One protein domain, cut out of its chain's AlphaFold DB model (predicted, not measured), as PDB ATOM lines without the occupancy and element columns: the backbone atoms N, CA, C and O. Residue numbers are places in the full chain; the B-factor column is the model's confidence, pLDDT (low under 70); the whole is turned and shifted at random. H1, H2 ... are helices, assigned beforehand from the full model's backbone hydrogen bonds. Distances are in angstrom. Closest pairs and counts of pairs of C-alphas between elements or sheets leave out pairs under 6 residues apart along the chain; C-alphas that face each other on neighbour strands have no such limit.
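AT A GLANCE: This is residues 111 to 152 of the 152 residues of the protein "Hypothetical protein" of Rotaria sordida (UniProt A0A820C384). Four helices follow each other round a loose, open frame: H2 and H4 make its two long sides, running opposite ways at a steep tilt, the short helix H3 lies at the turn between them, and H1 folds back from the start of H2 at the other end. The frame is left open between H1 and H4, which are apart, and no two of the helices touch. The printed part has 42 residues, with four named helices in the order H1, H2, H3, H4 and no named strand; its class is all helix. It is only just compact, close to loose, with a radius of gyration of the C-alphas of 10.5 A, and its outline is elongated, spanning 29 by 19 by 14 A.

HOW THE PARTS SIT: H1, residues 111 to 117, is close to but not clearly touching H2, residues 119 to 129; their closest C-alphas, those of Leu 115 and Val 122, are 6.5 A apart. H1 and H2 run opposite ways at a steep tilt of 57 degrees. H2 is close to but not clearly touching H3, residues 133 to 137, with the closest C-alphas, those of Phe 129 and Phe 135, 6.5 A apart. H3 is in turn close to but not clearly touching H4, residues 140 to 151, where the closest C-alphas, those of Phe 135 and Lys 143, are 7.1 A apart. H4 and H2 run opposite ways at a steep tilt of 48 degrees. They are close but not clearly touching, and their closest C-alphas, those of Val 122 and Leu 151, are 7.2 A apart. H1 is apart from H3 and from H4. In H1, H2 and H4 every O i to N i+4 pair is within hydrogen-bond range; in H3 it is 0 of 1, beside 2 of 2 O i to N i+3 pairs.

IN THESE COORDINATES: H1 begins at Phe 111, whose C-alpha is at (1.178, 21.759, -7.547), and measures 10.2 A from first to last C-alpha at Ser 117. H2 runs from Ser 119, with its C-alpha at (4.789, 26.365, -17.757), to Phe 129 and measures 15.4 A. H3, from Pro 133 to Gln 137, measures 7.4 A. H4, from Val 140 to Leu 151, measures 16.6 A and ends with C-alpha 151 at (6.361, 15.637, -14.287).

THE WHOLE: The two C-alphas farthest apart are those of Ser 117 and Gln 137, at 29.3 A. The C-alphas of Phe 111 and Leu 152, the first and last printed residues, are 11.4 A apart. The printed part has no cut, and the links H1 to H2, H2 to H3 and H3 to H4 are tight. The mean pLDDT of the printed part is 79.8; residues 111 to 119 and residue 152 are under 70.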
ATOM      1  N   PHE A 111       0.903  22.314  -6.217       54.31
ATOM      2  CA  PHE A 111       1.178  21.759  -7.547       54.31
ATOM      3  C   PHE A 111       1.037  22.840  -8.638       54.31
ATOM      4  O   PHE A 111       1.881  22.937  -9.522       54.31
ATOM      5  N   LEU A 112       0.066  23.741  -8.475       56.59
ATOM      6  CA  LEU A 112      -0.170  24.910  -9.325       56.59
ATOM      7  C   LEU A 112       0.999  25.894  -9.372       56.59
ATOM      8  O   LEU A 112       1.377  26.312 -10.457       56.59
ATOM      9  N   GLN A 113       1.617  26.225  -8.235       58.00
ATOM     10  CA  GLN A 113       2.800  27.095  -8.218       58.00
ATOM     11  C   GLN A 113       3.990  26.460  -8.949       58.00
ATOM     12  O   GLN A 113       4.800  27.165  -9.553       58.00
ATOM     13  N   VAL A 114       4.100  25.127  -8.927       58.78
ATOM     14  CA  VAL A 114       5.116  24.398  -9.704       58.78
ATOM     15  C   VAL A 114       4.776  24.403 -11.195       58.78
ATOM     16  O   VAL A 114       5.678  24.574 -12.017       58.78
ATOM     17  N   LEU A 115       3.493  24.279 -11.552       61.56
ATOM     18  CA  LEU A 115       3.051  24.381 -12.943       61.56
ATOM     19  C   LEU A 115       3.259  25.790 -13.518       61.56
ATOM     20  O   LEU A 115       3.727  25.911 -14.650       61.56
ATOM     21  N   ASP A 116       2.982  26.837 -12.740       58.03
ATOM     22  CA  ASP A 116       3.145  28.232 -13.167       58.03
ATOM     23  C   ASP A 116       4.613  28.584 -13.423       58.03
ATOM     24  O   ASP A 116       4.946  29.254 -14.403       58.03
ATOM     25  N   SER A 117       5.524  28.077 -12.588       56.84
ATOM     26  CA  SER A 117       6.948  28.402 -12.694       56.84
ATOM     27  C   SER A 117       7.699  27.596 -13.773       56.84
ATOM     28  O   SER A 117       8.823  27.956 -14.126       56.84
ATOM     29  N   HIS A 118       7.094  26.534 -14.324       58.75
ATOM     30  CA  HIS A 118       7.671  25.651 -15.354       58.75
ATOM     31  C   HIS A 118       6.723  25.440 -16.547       58.75
ATOM     32  O   HIS A 118       6.648  24.356 -17.131       58.75
ATOM     33  N   SER A 119       5.990  26.485 -16.927       67.00
ATOM     34  CA  SER A 119       4.789  26.365 -17.757       67.00
ATOM     35  C   SER A 119       5.003  25.767 -19.156       67.00
ATOM     36  O   SER A 119       4.130  25.055 -19.640       67.00
ATOM     37  N   ILE A 120       6.152  25.942 -19.822       71.38
ATOM     38  CA  ILE A 120       6.298  25.459 -21.215       71.38
ATOM     39  C   ILE A 120       6.372  23.918 -21.316       71.38
ATOM     40  O   ILE A 120       5.587  23.345 -22.080       71.38
ATOM     41  N   PRO A 121       7.262  23.201 -20.595       78.94
ATOM     42  CA  PRO A 121       7.293  21.735 -20.638       78.94
ATOM     43  C   PRO A 121       6.022  21.086 -20.090       78.94
ATOM     44  O   PRO A 121       5.542  20.117 -20.674       78.94
ATOM     45  N   VAL A 122       5.449  21.648 -19.020       80.19
ATOM     46  CA  VAL A 122       4.203  21.152 -18.422       80.19
ATOM     47  C   VAL A 122       3.064  21.242 -19.433       80.19
ATOM     48  O   VAL A 122       2.378  20.253 -19.678       80.19
ATOM     49  N   MET A 123       2.885  22.400 -20.072       77.62
ATOM     50  CA  MET A 123       1.807  22.591 -21.043       77.62
ATOM     51  C   MET A 123       1.987  21.698 -22.271       77.62
ATOM     52  O   MET A 123       1.011  21.140 -22.770       77.62
ATOM     53  N   ARG A 124       3.231  21.482 -22.725       81.12
ATOM     54  CA  ARG A 124       3.524  20.513 -23.794       81.12
ATOM     55  C   ARG A 124       3.161  19.087 -23.383       81.12
ATOM     56  O   ARG A 124       2.525  18.390 -24.169       81.12
ATOM     57  N   LEU A 125       3.494  18.670 -22.165       85.44
ATOM     58  CA  LEU A 125       3.157  17.338 -21.665       85.44
ATOM     59  C   LEU A 125       1.638  17.143 -21.531       85.44
ATOM     60  O   LEU A 125       1.105  16.132 -21.979       85.44
ATOM     61  N   LEU A 126       0.920  18.131 -20.993       83.31
ATOM     62  CA  LEU A 126      -0.544  18.089 -20.918       83.31
ATOM     63  C   LEU A 126      -1.183  18.044 -22.314       83.31
ATOM     64  O   LEU A 126      -2.143  17.307 -22.536       83.31
ATOM     65  N   SER A 127      -0.623  18.777 -23.283       84.19
ATOM     66  CA  SER A 127      -1.074  18.719 -24.678       84.19
ATOM     67  C   SER A 127      -0.815  17.359 -25.336       84.19
ATOM     68  O   SER A 127      -1.600  16.937 -26.180       84.19
ATOM     69  N   PHE A 128       0.248  16.661 -24.927       91.00
ATOM     70  CA  PHE A 128       0.564  15.314 -25.390       91.00
ATOM     71  C   PHE A 128      -0.425  14.290 -24.828       91.00
ATOM     72  O   PHE A 128      -1.006  13.533 -25.597       91.00
ATOM     73  N   PHE A 129      -0.712  14.327 -23.522       87.69
ATOM     74  CA  PHE A 129      -1.726  13.453 -22.920       87.69
ATOM     75  C   PHE A 129      -3.113  13.644 -23.544       87.69
ATOM     76  O   PHE A 129      -3.849  12.678 -23.710       87.69
ATOM     77  N   LYS A 130      -3.446  14.868 -23.974       86.12
ATOM     78  CA  LYS A 130      -4.683  15.150 -24.718       86.12
ATOM     79  C   LYS A 130      -4.774  14.485 -26.093       86.12
ATOM     80  O   LYS A 130      -5.882  14.308 -26.586       86.12
ATOM     81  N   GLN A 131      -3.649  14.161 -26.723       92.50
ATOM     82  CA  GLN A 131      -3.633  13.507 -28.036       92.50
ATOM     83  C   GLN A 131      -3.797  11.987 -27.937       92.50
ATOM     84  O   GLN A 131      -4.021  11.346 -28.959       92.50
ATOM     85  N   ILE A 132      -3.701  11.414 -26.733       93.56
ATOM     86  CA  ILE A 132      -3.823   9.973 -26.499       93.56
ATOM     87  C   ILE A 132      -5.297   9.654 -26.198       93.56
ATOM     88  O   ILE A 132      -5.777   9.983 -25.109       93.56
ATOM     89  N   PRO A 133      -6.045   9.023 -27.119       91.88
ATOM     90  CA  PRO A 133      -7.462   8.741 -26.907       91.88
ATOM     91  C   PRO A 133      -7.701   7.782 -25.730       91.88
ATOM     92  O   PRO A 133      -8.670   7.956 -24.992       91.88
ATOM     93  N   GLU A 134      -6.800   6.834 -25.479       94.75
ATOM     94  CA  GLU A 134      -6.867   5.896 -24.352       94.75
ATOM     95  C   GLU A 134      -6.731   6.611 -23.004       94.75
ATOM     96  O   GLU A 134      -7.328   6.197 -22.013       94.75
ATOM     97  N   PHE A 135      -6.011   7.737 -22.965       91.12
ATOM     98  CA  PHE A 135      -5.853   8.527 -21.748       91.12
ATOM     99  C   PHE A 135      -7.188   9.114 -21.283       91.12
ATOM    100  O   PHE A 135      -7.416   9.247 -20.086       91.12
ATOM    101  N   SER A 136      -8.105   9.421 -22.207       88.25
ATOM    102  CA  SER A 136      -9.437   9.933 -21.859       88.25
ATOM    103  C   SER A 136     -10.299   8.908 -21.113       88.25
ATOM    104  O   SER A 136     -11.121   9.310 -20.289       88.25
ATOM    105  N   GLN A 137     -10.048   7.613 -21.333       94.19
ATOM    106  CA  GLN A 137     -10.790   6.494 -20.742       94.19
ATOM    107  C   GLN A 137     -10.309   6.132 -19.332       94.19
ATOM    108  O   GLN A 137     -10.994   5.404 -18.623       94.19
ATOM    109  N   LEU A 138      -9.139   6.630 -18.922       91.81
ATOM    110  CA  LEU A 138      -8.592   6.369 -17.594       91.81
ATOM    111  C   LEU A 138      -9.397   7.064 -16.494       91.81
ATOM    112  O   LEU A 138      -9.949   8.158 -16.690       91.81
ATOM    113  N   ASN A 139      -9.382   6.454 -15.311       93.94
ATOM    114  CA  ASN A 139      -9.924   7.060 -14.106       93.94
ATOM    115  C   ASN A 139      -9.172   8.345 -13.763       93.94
ATOM    116  O   ASN A 139      -8.010   8.542 -14.130       93.94
ATOM    117  N   VAL A 140      -9.855   9.234 -13.049       87.19
ATOM    118  CA  VAL A 140      -9.300  10.523 -12.630       87.19
ATOM    119  C   VAL A 140      -8.007  10.325 -11.828       87.19
ATOM    120  O   VAL A 140      -6.992  10.950 -12.141       87.19
ATOM    121  N   ASP A 141      -7.997   9.370 -10.898       88.94
ATOM    122  CA  ASP A 141      -6.816   9.037 -10.093       88.94
ATOM    123  C   ASP A 141      -5.633   8.553 -10.939       88.94
ATOM    124  O   ASP A 141      -4.490   8.964 -10.714       88.94
ATOM    125  N   ASP A 142      -5.892   7.736 -11.962       91.94
ATOM    126  CA  ASP A 142      -4.860   7.226 -12.869       91.94
ATOM    127  C   ASP A 142      -4.287   8.344 -13.745       91.94
ATOM    128  O   ASP A 142      -3.074   8.416 -13.959       91.94
ATOM    129  N   LYS A 143      -5.136   9.270 -14.210       87.88
ATOM    130  CA  LYS A 143      -4.715  10.458 -14.970       87.88
ATOM    131  C   LYS A 143      -3.802  11.345 -14.133       87.88
ATOM    132  O   LYS A 143      -2.723  11.724 -14.596       87.88
ATOM    133  N   VAL A 144      -4.207  11.650 -12.899       84.75
ATOM    134  CA  VAL A 144      -3.407  12.445 -11.956       84.75
ATOM    135  C   VAL A 144      -2.094  11.732 -11.649       84.75
ATOM    136  O   VAL A 144      -1.033  12.358 -11.685       84.75
ATOM    137  N   THR A 145      -2.139  10.421 -11.422       87.69
ATOM    138  CA  THR A 145      -0.960   9.591 -11.165       87.69
ATOM    139  C   THR A 145       0.017   9.642 -12.340       87.69
ATOM    140  O   THR A 145       1.188   9.969 -12.151       87.69
ATOM    141  N   LEU A 146      -0.446   9.411 -13.569       87.81
ATOM    142  CA  LEU A 146       0.394   9.455 -14.767       87.81
ATOM    143  C   LEU A 146       0.996  10.842 -15.002       87.81
ATOM    144  O   LEU A 146       2.191  10.942 -15.282       87.81
ATOM    145  N   ILE A 147       0.215  11.911 -14.849       86.25
ATOM    146  CA  ILE A 147       0.720  13.282 -14.978       86.25
ATOM    147  C   ILE A 147       1.784  13.551 -13.907       86.25
ATOM    148  O   ILE A 147       2.867  14.041 -14.225       86.25
ATOM    149  N   LYS A 148       1.530  13.156 -12.656       82.69
ATOM    150  CA  LYS A 148       2.463  13.320 -11.536       82.69
ATOM    151  C   LYS A 148       3.779  12.573 -11.767       82.69
ATOM    152  O   LYS A 148       4.836  13.156 -11.562       82.69
ATOM    153  N   TYR A 149       3.739  11.324 -12.230       83.75
ATOM    154  CA  TYR A 149       4.949  10.527 -12.480       83.75
ATOM    155  C   TYR A 149       5.746  10.960 -13.717       83.75
ATOM    156  O   TYR A 149       6.931  10.656 -13.793       83.75
ATOM    157  N   ASN A 150       5.127  11.649 -14.680       79.31
ATOM    158  CA  ASN A 150       5.826  12.155 -15.867       79.31
ATOM    159  C   ASN A 150       6.337  13.596 -15.699       79.31
ATOM    160  O   ASN A 150       7.161  14.049 -16.493       79.31
ATOM    161  N   LEU A 151       5.867  14.312 -14.672       73.88
ATOM    162  CA  LEU A 151       6.361  15.637 -14.287       73.88
ATOM    163  C   LEU A 151       7.496  15.599 -13.241       73.88
ATOM    164  O   LEU A 151       8.122  16.634 -13.016       73.88
ATOM    165  N   LEU A 152       7.760  14.440 -12.616       61.22
ATOM    166  CA  LEU A 152       8.743  14.217 -11.536       61.22
ATOM    167  C   LEU A 152       9.904  13.301 -11.956       61.22
ATOM    168  O   LEU A 152      11.012  13.466 -11.392       61.22
TER     169      LEU A 152